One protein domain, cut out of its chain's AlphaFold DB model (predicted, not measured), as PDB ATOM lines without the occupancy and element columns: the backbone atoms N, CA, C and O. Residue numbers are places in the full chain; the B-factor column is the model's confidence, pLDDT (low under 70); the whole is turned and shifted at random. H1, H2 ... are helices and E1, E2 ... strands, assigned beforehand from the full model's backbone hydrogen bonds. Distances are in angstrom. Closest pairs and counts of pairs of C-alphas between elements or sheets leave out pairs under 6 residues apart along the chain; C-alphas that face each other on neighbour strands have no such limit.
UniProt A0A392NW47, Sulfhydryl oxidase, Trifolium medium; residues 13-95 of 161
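What this domain is: This is residues 13 to 95 of the 161 residues of the protein "Sulfhydryl oxidase" of Trifolium medium (UniProt A0A392NW47). Two long helices, H1 and H2, meet near their beginnings in an open corner, where a small hairpin, E1 and E2, begins; residues 38 to 58 fold back from H1's far end to the hairpin. Residues 63 to 68 and 84 to 95 stick out. The 83 printed residues run H1, E1, E2, H2, with an antiparallel two-strand sheet; the class is mostly helix, loose, radius of gyration of the C-alphas 15.0 A, spans 44 by 31 by 23 A.

How they stand to each other: Start at H1, residues 13 to 37; its residues 13 to 17 touch H2, residues 73 to 95, about perpendicular at 83 degrees, the closest C-alphas being Leu 17 and Tyr 77, 6.6 A. E1, residues 59 to 63, and E2, residues 68 to 71, form a hairpin at 156 degrees, with N 60 and O 70 2.9 A apart, within hydrogen-bond range. H1 and E2 are apart; E1 and H2 are near each other. O i to N i+4 pairs are within range in 20 of 21 for H1 and 17 of 19 for H2.

Where its parts are: Find C-alpha 13 at (135.390, 120.338, 166.131); H1 runs 35.8 A. E1 spans 11.0 A and E2 9.2 A. H2 runs 32.3 A, with a kink of 26 degrees near residue 85, to C-alpha 95 at (140.021, 145.862, 167.651).

The domain as a whole: The farthest C-alphas, Lys 65 and Lys 95, are 50.2 A apart. The printed part has no cut; the H1 to E1 link is long. Residue 95 is under 70 in pLDDT.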
ATOM      1  N   ARG A  13     135.450 121.114 164.886       95.69
ATOM      2  CA  ARG A  13     135.390 120.338 166.131       95.69
ATOM      3  C   ARG A  13     136.444 119.232 166.169       95.69
ATOM      4  O   ARG A  13     137.161 119.118 167.159       95.69
ATOM      5  N   ASP A  14     136.543 118.452 165.099       95.25
ATOM      6  CA  ASP A  14     137.440 117.297 165.034       95.25
ATOM      7  C   ASP A  14     138.900 117.755 165.060       95.25
ATOM      8  O   ASP A  14     139.717 117.188 165.782       95.25
ATOM      9  N   PHE A  15     139.205 118.851 164.358       94.81
ATOM     10  CA  PHE A  15     140.519 119.489 164.416       94.81
ATOM     11  C   PHE A  15     140.867 119.976 165.831       94.81
ATOM     12  O   PHE A  15     141.955 119.689 166.331       94.81
ATOM     13  N   ALA A  16     139.945 120.672 166.504       96.00
ATOM     14  CA  ALA A  16     140.167 121.177 167.859       96.00
ATOM     15  C   ALA A  16     140.424 120.040 168.864       96.00
ATOM     16  O   ALA A  16     141.359 120.117 169.663       96.00
ATOM     17  N   LEU A  17     139.635 118.964 168.794       96.62
ATOM     18  CA  LEU A  17     139.810 117.781 169.640       96.62
ATOM     19  C   LEU A  17     141.102 117.024 169.309       96.62
ATOM     20  O   LEU A  17     141.806 116.573 170.216       96.62
ATOM     21  N   TRP A  18     141.466 116.912 168.031       95.25
ATOM     22  CA  TRP A  18     142.737 116.308 167.641       95.25
ATOM     23  C   TRP A  18     143.925 117.093 168.197       95.25
ATOM     24  O   TRP A  18     144.827 116.493 168.792       95.25
ATOM     25  N   LEU A  19     143.904 118.420 168.063       95.50
ATOM     26  CA  LEU A  19     144.971 119.285 168.555       95.50
ATOM     27  C   LEU A  19     145.098 119.180 170.077       95.50
ATOM     28  O   LEU A  19     146.194 118.955 170.585       95.50
ATOM     29  N   TRP A  20     143.975 119.260 170.792       97.00
ATOM     30  CA  TRP A  20     143.917 119.075 172.242       97.00
ATOM     31  C   TRP A  20     144.483 117.717 172.680       97.00
ATOM     32  O   TRP A  20     145.360 117.653 173.545       97.00
ATOM     33  N   SER A  21     144.040 116.622 172.057       95.50
ATOM     34  CA  SER A  21     144.506 115.279 172.423       95.50
ATOM     35  C   SER A  21     145.998 115.088 172.129       95.50
ATOM     36  O   SER A  21     146.716 114.471 172.917       95.50
ATOM     37  N   SER A  22     146.488 115.660 171.028       95.12
ATOM     38  CA  SER A  22     147.904 115.632 170.654       95.12
ATOM     39  C   SER A  22     148.753 116.450 171.623       95.12
ATOM     40  O   SER A  22     149.807 115.983 172.053       95.12
ATOM     41  N   HIS A  23     148.267 117.619 172.042       96.06
ATOM     42  CA  HIS A  23     148.916 118.433 173.063       96.06
ATOM     43  C   HIS A  23     149.024 117.667 174.388       96.06
ATOM     44  O   HIS A  23     150.097 117.616 174.980       96.06
ATOM     45  N   ASN A  24     147.964 116.983 174.826       96.62
ATOM     46  CA  ASN A  24     148.009 116.188 176.056       96.62
ATOM     47  C   ASN A  24     148.987 115.012 175.996       96.62
ATOM     48  O   ASN A  24     149.633 114.720 177.000       96.62
ATOM     49  N   LYS A  25     149.158 114.370 174.832       94.19
ATOM     50  CA  LYS A  25     150.210 113.352 174.648       94.19
ATOM     51  C   LYS A  25     151.605 113.947 174.834       94.19
ATOM     52  O   LYS A  25     152.473 113.315 175.432       94.19
ATOM     53  N   VAL A  26     151.823 115.164 174.330       95.75
ATOM     54  CA  VAL A  26     153.085 115.888 174.526       95.75
ATOM     55  C   VAL A  26     153.267 116.259 175.996       95.75
ATOM     56  O   VAL A  26     154.341 116.001 176.529       95.75
ATOM     57  N   ASN A  27     152.235 116.774 176.667       96.69
ATOM     58  CA  ASN A  27     152.307 117.107 178.092       96.69
ATOM     59  C   ASN A  27     152.612 115.884 178.948       96.69
ATOM     60  O   ASN A  27     153.455 115.968 179.833       96.69
ATOM     61  N   GLU A  28     151.983 114.742 178.672       94.75
ATOM     62  CA  GLU A  28     152.264 113.508 179.402       94.75
ATOM     63  C   GLU A  28     153.733 113.098 179.248       94.75
ATOM     64  O   GLU A  28     154.403 112.814 180.242       94.75
ATOM     65  N   ARG A  29     154.259 113.108 178.017       95.69
ATOM     66  CA  ARG A  29     155.665 112.785 177.760       95.69
ATOM     67  C   ARG A  29     156.600 113.770 178.463       95.69
ATOM     68  O   ARG A  29     157.464 113.344 179.225       95.69
ATOM     69  N   LEU A  30     156.407 115.067 178.230       96.94
ATOM     70  CA  LEU A  30     157.270 116.111 178.776       96.94
ATOM     71  C   LEU A  30     157.208 116.159 180.300       96.94
ATOM     72  O   LEU A  30     158.240 116.358 180.916       96.94
ATOM     73  N   SER A  31     156.059 115.884 180.925       96.00
ATOM     74  CA  SER A  31     155.966 115.820 182.390       96.00
ATOM     75  C   SER A  31     156.930 114.795 182.994       96.00
ATOM     76  O   SER A  31     157.519 115.045 184.041       96.00
ATOM     77  N   LYS A  32     157.135 113.659 182.314       95.56
ATOM     78  CA  LYS A  32     158.034 112.586 182.755       95.56
ATOM     79  C   LYS A  32     159.493 112.926 182.452       95.56
ATOM     80  O   LYS A  32     160.347 112.722 183.306       95.56
ATOM     81  N   GLU A  33     159.769 113.443 181.254       97.06
ATOM     82  CA  GLU A  33     161.121 113.826 180.820       97.06
ATOM     83  C   GLU A  33     161.667 115.017 181.623       97.06
ATOM     84  O   GLU A  33     162.795 114.982 182.103       97.06
ATOM     85  N   GLU A  34     160.864 116.059 181.825       97.31
ATOM     86  CA  GLU A  34     161.259 117.238 182.597       97.31
ATOM     87  C   GLU A  34     161.452 116.905 184.083       97.31
ATOM     88  O   GLU A  34     162.371 117.433 184.709       97.31
ATOM     89  N   ALA A  35     160.632 116.008 184.647       95.00
ATOM     90  CA  ALA A  35     160.789 115.549 186.025       95.00
ATOM     91  C   ALA A  35     162.046 114.686 186.218       95.00
ATOM     92  O   ALA A  35     162.707 114.805 187.247       95.00
ATOM     93  N   SER A  36     162.395 113.835 185.246       96.56
ATOM     94  CA  SER A  36     163.599 112.999 185.335       96.56
ATOM     95  C   SER A  36     164.887 113.797 185.138       96.56
ATOM     96  O   SER A  36     165.895 113.490 185.771       96.56
ATOM     97  N   LEU A  37     164.857 114.828 184.290       96.88
ATOM     98  CA  LEU A  37     166.007 115.684 184.001       96.88
ATOM     99  C   LEU A  37     166.117 116.898 184.935       96.88
ATOM    100  O   LEU A  37     167.147 117.566 184.937       96.88
ATOM    101  N   GLY A  38     165.070 117.208 185.705       95.69
ATOM    102  CA  GLY A  38     165.020 118.406 186.550       95.69
ATOM    103  C   GLY A  38     165.009 119.715 185.754       95.69
ATOM    104  O   GLY A  38     165.458 120.742 186.254       95.69
ATOM    105  N   THR A  39     164.537 119.681 184.505       96.44
ATOM    106  CA  THR A  39     164.569 120.815 183.562       96.44
ATOM    107  C   THR A  39     163.227 121.526 183.405       96.44
ATOM    108  O   THR A  39     163.151 122.535 182.705       96.44
ATOM    109  N   GLY A  40     162.165 121.006 184.024       94.56
ATOM    110  CA  GLY A  40     160.823 121.577 183.928       94.56
ATOM    111  C   GLY A  40     160.693 122.923 184.629       94.56
ATOM    112  O   GLY A  40     161.315 123.158 185.664       94.56
ATOM    113  N   ASP A  41     159.839 123.792 184.088       96.00
ATOM    114  CA  ASP A  41     159.476 125.051 184.740       96.00
ATOM    115  C   ASP A  41     158.643 124.766 186.007       96.00
ATOM    116  O   ASP A  41     157.514 124.272 185.889       96.00
ATOM    117  N   PRO A  42     159.129 125.109 187.217       94.00
ATOM    118  CA  PRO A  42     158.403 124.846 188.458       94.00
ATOM    119  C   PRO A  42     157.069 125.593 188.563       94.00
ATOM    120  O   PRO A  42     156.174 125.152 189.283       94.00
ATOM    121  N   LYS A  43     156.923 126.734 187.876       96.38
ATOM    122  CA  LYS A  43     155.684 127.526 187.885       96.38
ATOM    123  C   LYS A  43     154.628 126.951 186.947       96.38
ATOM    124  O   LYS A  43     153.439 127.149 187.187       96.38
ATOM    125  N   PHE A  44     155.051 126.249 185.896       94.75
ATOM    126  CA  PHE A  44     154.171 125.729 184.850       94.75
ATOM    127  C   PHE A  44     154.497 124.270 184.510       94.75
ATOM    128  O   PHE A  44     154.894 123.965 183.376       94.75
ATOM    129  N   PRO A  45     154.300 123.351 185.475       95.69
ATOM    130  CA  PRO A  45     154.519 121.934 185.237       95.69
ATOM    131  C   PRO A  45     153.585 121.427 184.134       95.69
ATOM    132  O   PRO A  45     152.416 121.817 184.051       95.69
ATOM    133  N   LYS A  46     154.082 120.530 183.277       96.50
ATOM    134  CA  LYS A  46     153.246 119.910 182.241       96.50
ATOM    135  C   LYS A  46     152.257 118.960 182.901       96.50
ATOM    136  O   LYS A  46     152.643 117.968 183.512       96.50
ATOM    137  N   THR A  47     150.972 119.249 182.756       94.75
ATOM    138  CA  THR A  47     149.895 118.396 183.256       94.75
ATOM    139  C   THR A  47     148.896 118.100 182.149       94.75
ATOM    140  O   THR A  47     148.831 118.786 181.124       94.75
ATOM    141  N   ILE A  48     148.081 117.073 182.368       95.06
ATOM    142  CA  ILE A  48     146.920 116.818 181.525       95.06
ATOM    143  C   ILE A  48     145.945 117.993 181.652       95.06
ATOM    144  O   ILE A  48     145.597 118.411 182.758       95.06
ATOM    145  N   TRP A  49     145.516 118.514 180.509       96.19
ATOM    146  CA  TRP A  49     144.594 119.636 180.397       96.19
ATOM    147  C   TRP A  49     143.246 119.171 179.808       96.19
ATOM    148  O   TRP A  49     143.238 118.379 178.867       96.19
ATOM    149  N   PRO A  50     142.092 119.676 180.263       96.38
ATOM    150  CA  PRO A  50     141.931 120.563 181.409       96.38
ATOM    151  C   PRO A  50     142.041 119.769 182.715       96.38
ATOM    152  O   PRO A  50     141.634 118.613 182.731       96.38
ATOM    153  N   PRO A  51     142.540 120.346 183.821       94.44
ATOM    154  CA  PRO A  51     142.483 119.678 185.117       94.44
ATOM    155  C   PRO A  51     141.024 119.486 185.566       94.44
ATOM    156  O   PRO A  51     140.153 120.292 185.230       94.44
ATOM    157  N   LYS A  52     140.754 118.469 186.397       93.75
ATOM    158  CA  LYS A  52     139.402 118.183 186.935       93.75
ATOM    159  C   LYS A  52     138.739 119.382 187.619       93.75
ATOM    160  O   LYS A  52     137.521 119.495 187.590       93.75
ATOM    161  N   GLN A  53     139.535 120.266 188.220       93.88
ATOM    162  CA  GLN A  53     139.059 121.504 188.845       93.88
ATOM    163  C   GLN A  53     138.475 122.491 187.825       93.88
ATOM    164  O   GLN A  53     137.550 123.225 188.150       93.88
ATOM    165  N   LEU A  54     139.005 122.501 186.598       93.94
ATOM    166  CA  LEU A  54     138.536 123.366 185.517       93.94
ATOM    167  C   LEU A  54     137.349 122.743 184.772       93.94
ATOM    168  O   LEU A  54     136.458 123.457 184.325       93.94
ATOM    169  N   CYS A  55     137.337 121.417 184.620       96.38
ATOM    170  CA  CYS A  55     136.243 120.707 183.965       96.38
ATOM    171  C   CYS A  55     136.087 119.298 184.537       96.38
ATOM    172  O   CYS A  55     136.731 118.355 184.080       96.38
ATOM    173  N   SER A  56     135.211 119.137 185.528       95.88
ATOM    174  CA  SER A  56     134.893 117.823 186.093       95.88
ATOM    175  C   SER A  56     134.074 116.970 185.120       95.88
ATOM    176  O   SER A  56     134.344 115.778 184.992       95.88
ATOM    177  N   SER A  57     133.152 117.585 184.369       97.12
ATOM    178  CA  SER A  57     132.297 116.921 183.371       97.12
ATOM    179  C   SER A  57     133.063 116.360 182.169       97.12
ATOM    180  O   SER A  57     132.565 115.474 181.478       97.12
ATOM    181  N   CYS A  58     134.295 116.827 181.935       97.38
ATOM    182  CA  CYS A  58     135.173 116.320 180.883       97.38
ATOM    183  C   CYS A  58     135.647 114.879 181.140       97.38
ATOM    184  O   CYS A  58     136.069 114.202 180.203       97.38
ATOM    185  N   TYR A  59     135.600 114.405 182.386       95.75
ATOM    186  CA  TYR A  59     136.095 113.091 182.786       95.75
ATOM    187  C   TYR A  59     134.919 112.131 182.981       95.75
ATOM    188  O   TYR A  59     134.135 112.310 183.909       95.75
ATOM    189  N   LEU A  60     134.817 111.093 182.146       92.81
ATOM    190  CA  LEU A  60     133.828 110.019 182.331       92.81
ATOM    191  C   LEU A  60     134.276 109.036 183.414       92.81
ATOM    192  O   LEU A  60     133.466 108.536 184.189       92.81
ATOM    193  N   GLY A  61     135.580 108.795 183.502       85.44
ATOM    194  CA  GLY A  61     136.137 107.844 184.446       85.44
ATOM    195  C   GLY A  61     137.631 107.647 184.254       85.44
ATOM    196  O   GLY A  61     138.293 108.334 183.472       85.44
ATOM    197  N   HIS A  62     138.167 106.698 185.012       83.88
ATOM    198  CA  HIS A  62     139.534 106.231 184.863       83.88
ATOM    199  C   HIS A  62     139.502 104.720 184.679       83.88
ATOM    200  O   HIS A  62     139.102 103.994 185.593       83.88
ATOM    201  N   ASP A  63     139.929 104.251 183.513       82.62
ATOM    202  CA  ASP A  63     140.071 102.822 183.285       82.62
ATOM    203  C   ASP A  63     141.320 102.333 184.022       82.62
ATOM    204  O   ASP A  63     142.456 102.591 183.618       82.62
ATOM    205  N   GLN A  64     141.105 101.622 185.127       76.19
ATOM    206  CA  GLN A  64     142.182 101.064 185.941       76.19
ATOM    207  C   GLN A  64     142.991  99.989 185.205       76.19
ATOM    208  O   GLN A  64     144.154  99.784 185.544       76.19
ATOM    209  N   LYS A  65     142.419  99.319 184.194       76.88
ATOM    210  CA  LYS A  65     143.121  98.265 183.446       76.88
ATOM    211  C   LYS A  65     144.094  98.842 182.427       76.88
ATOM    212  O   LYS A  65     145.190  98.313 182.272       76.88
ATOM    213  N   SER A  66     143.706  99.911 181.730       77.88
ATOM    214  CA  SER A  66     144.565 100.562 180.731       77.88
ATOM    215  C   SER A  66     145.319 101.785 181.259       77.88
ATOM    216  O   SER A  66     146.146 102.341 180.534       77.88
ATOM    217  N   ASN A  67     145.057 102.189 182.507       78.81
ATOM    218  CA  ASN A  67     145.567 103.408 183.135       78.81
ATOM    219  C   ASN A  67     145.327 104.658 182.265       78.81
ATOM    220  O   ASN A  67     146.183 105.539 182.158       78.81
ATOM    221  N   LYS A  68     144.178 104.695 181.576       86.12
ATOM    222  CA  LYS A  68     143.783 105.790 180.685       86.12
ATOM    223  C   LYS A  68     142.569 106.516 181.234       86.12
ATOM    224  O   LYS A  68     141.635 105.926 181.774       86.12
ATOM    225  N   ILE A  69     142.586 107.826 181.035       90.00
ATOM    226  CA  ILE A  69     141.441 108.684 181.304       90.00
ATOM    227  C   ILE A  69     140.421 108.484 180.185       90.00
ATOM    228  O   ILE A  69     140.754 108.614 179.004       90.00
ATOM    229  N   GLU A  70     139.182 108.208 180.573       93.38
ATOM    230  CA  GLU A  70     138.051 108.204 179.658       93.38
ATOM    231  C   GLU A  70     137.446 109.610 179.600       93.38
ATOM    232  O   GLU A  70     137.086 110.196 180.625       93.38
ATOM    233  N   TRP A  71     137.374 110.174 178.394       95.69
ATOM    234  CA  TRP A  71     137.016 111.573 178.173       95.69
ATOM    235  C   TRP A  71     135.609 111.720 177.607       95.69
ATOM    236  O   TRP A  71     135.275 111.099 176.599       95.69
ATOM    237  N   ASN A  72     134.834 112.646 178.169       97.25
ATOM    238  CA  ASN A  72     133.628 113.158 177.534       97.25
ATOM    239  C   ASN A  72     134.029 114.216 176.495       97.25
ATOM    240  O   ASN A  72     134.272 115.376 176.831       97.25
ATOM    241  N   GLN A  73     134.126 113.819 175.225       97.19
ATOM    242  CA  GLN A  73     134.605 114.723 174.175       97.19
ATOM    243  C   GLN A  73     133.673 115.910 173.894       97.19
ATOM    244  O   GLN A  73     134.156 116.945 173.428       97.19
ATOM    245  N   ASP A  74     132.371 115.796 174.170       97.88
ATOM    246  CA  ASP A  74     131.437 116.920 174.033       97.88
ATOM    247  C   ASP A  74     131.741 118.008 175.067       97.88
ATOM    248  O   ASP A  74     131.896 119.182 174.718       97.88
ATOM    249  N   GLU A  75     131.919 117.609 176.326       98.00
ATOM    250  CA  GLU A  75     132.254 118.527 177.418       98.00
ATOM    251  C   GLU A  75     133.663 119.110 177.260       98.00
ATOM    252  O   GLU A  75     133.862 120.308 177.471       98.00
ATOM    253  N   VAL A  76     134.628 118.318 176.778       98.00
ATOM    254  CA  VAL A  76     135.965 118.820 176.414       98.00
ATOM    255  C   VAL A  76     135.872 119.883 175.323       98.00
ATOM    256  O   VAL A  76     136.463 120.956 175.453       98.00
ATOM    257  N   TYR A  77     135.125 119.626 174.247       97.62
ATOM    258  CA  TYR A  77     134.984 120.595 173.162       97.62
ATOM    259  C   TYR A  77     134.314 121.891 173.639       97.62
ATOM    260  O   TYR A  77     134.743 122.988 173.269       97.62
ATOM    261  N   LYS A  78     133.306 121.781 174.510       96.75
ATOM    262  CA  LYS A  78     132.657 122.926 175.155       96.75
ATOM    263  C   LYS A  78     133.634 123.713 176.034       96.75
ATOM    264  O   LYS A  78     133.686 124.937 175.925       96.75
ATOM    265  N   ALA A  79     134.455 123.035 176.835       95.88
ATOM    266  CA  ALA A  79     135.490 123.667 177.652       95.88
ATOM    267  C   ALA A  79     136.527 124.410 176.791       95.88
ATOM    268  O   ALA A  79     136.824 125.572 177.063       95.88
ATOM    269  N   LEU A  80     137.012 123.789 175.708       96.00
ATOM    270  CA  LEU A  80     137.927 124.413 174.743       96.00
ATOM    271  C   LEU A  80     137.320 125.682 174.128       96.00
ATOM    272  O   LEU A  80     137.955 126.738 174.106       96.00
ATOM    273  N   ARG A  81     136.071 125.596 173.657       95.00
ATOM    274  CA  ARG A  81     135.334 126.731 173.083       95.00
ATOM    275  C   ARG A  81     135.163 127.868 174.083       95.00
ATOM    276  O   ARG A  81     135.353 129.016 173.708       95.00
ATOM    277  N   ASN A  82     134.834 127.566 175.333       93.06
ATOM    278  CA  ASN A  82     134.619 128.591 176.352       93.06
ATOM    279  C   ASN A  82     135.934 129.255 176.778       93.06
ATOM    280  O   ASN A  82     136.004 130.480 176.865       93.06
ATOM    281  N   TYR A  83     136.981 128.456 176.995       93.12
ATOM    282  CA  TYR A  83     138.277 128.941 177.467       93.12
ATOM    283  C   TYR A  83     139.001 129.783 176.412       93.12
ATOM    284  O   TYR A  83     139.480 130.873 176.705       93.12
ATOM    285  N   TYR A  84     139.056 129.307 175.165       91.25
ATOM    286  CA  TYR A  84     139.766 130.009 174.092       91.25
ATOM    287  C   TYR A  84     138.869 130.970 173.305       91.25
ATOM    288  O   TYR A  84     139.343 131.988 172.808       91.25
ATOM    289  N   GLY A  85     137.571 130.679 173.182       87.62
ATOM    290  CA  GLY A  85     136.650 131.488 172.382       87.62
ATOM    291  C   GLY A  85     136.351 132.856 172.989       87.62
ATOM    292  O   GLY A  85     136.261 133.829 172.248       87.62
ATOM    293  N   THR A  86     136.248 132.961 174.316       81.50
ATOM    294  CA  THR A  86     136.025 134.249 175.004       81.50
ATOM    295  C   THR A  86     137.170 135.227 174.755       81.50
ATOM    296  O   THR A  86     136.930 136.371 174.370       81.50
ATOM    297  N   THR A  87     138.412 134.751 174.864       79.31
ATOM    298  CA  THR A  87     139.622 135.518 174.542       79.31
ATOM    299  C   THR A  87     139.615 135.996 173.093       79.31
ATOM    300  O   THR A  87     139.853 137.172 172.834       79.31
ATOM    301  N   LEU A  88     139.283 135.117 172.142       79.06
ATOM    302  CA  LEU A  88     139.199 135.492 170.729       79.06
ATOM    303  C   LEU A  88     138.158 136.592 170.493       79.06
ATOM    304  O   LEU A  88     138.465 137.589 169.847       79.06
ATOM    305  N   VAL A  89     136.953 136.449 171.050       76.56
ATOM    306  CA  VAL A  89     135.887 137.458 170.919       76.56
ATOM    307  C   VAL A  89     136.310 138.800 171.524       76.56
ATOM    308  O   VAL A  89     136.057 139.838 170.915       76.56
ATOM    309  N   SER A  90     136.989 138.795 172.676       76.25
ATOM    310  CA  SER A  90     137.500 140.019 173.306       76.25
ATOM    311  C   SER A  90     138.491 140.754 172.406       76.25
ATOM    312  O   SER A  90     138.344 141.956 172.205       76.25
ATOM    313  N   LEU A  91     139.443 140.035 171.803       75.81
ATOM    314  CA  LEU A  91     140.442 140.620 170.902       75.81
ATOM    315  C   LEU A  91     139.801 141.251 169.657       75.81
ATOM    316  O   LEU A  91     140.213 142.325 169.220       75.81
ATOM    317  N   TYR A  92     138.766 140.621 169.097       71.25
ATOM    318  CA  TYR A  92     138.016 141.208 167.982       71.25
ATOM    319  C   TYR A  92     137.224 142.447 168.402       71.25
ATOM    320  O   TYR A  92     137.182 143.423 167.656       71.25
ATOM    321  N   LYS A  93     136.611 142.425 169.590       77.00
ATOM    322  CA  LYS A  93     135.818 143.550 170.097       77.00
ATOM    323  C   LYS A  93     136.694 144.759 170.423       77.00
ATOM    324  O   LYS A  93     136.337 145.871 170.058       77.00
ATOM    325  N   GLU A  94     137.851 144.541 171.040       71.44
ATOM    326  CA  GLU A  94     138.845 145.588 171.298       71.44
ATOM    327  C   GLU A  94     139.332 146.216 169.987       71.44
ATOM    328  O   GLU A  94     139.320 147.435 169.834       71.44
ATOM    329  N   LYS A  95     139.629 145.386 168.981       68.06
ATOM    330  CA  LYS A  95     140.021 145.862 167.651       68.06
ATOM    331  C   LYS A  95     138.898 146.614 166.920       68.06
ATOM    332  O   LYS A  95     139.185 147.544 166.175       68.06
TER     333      LYS A  95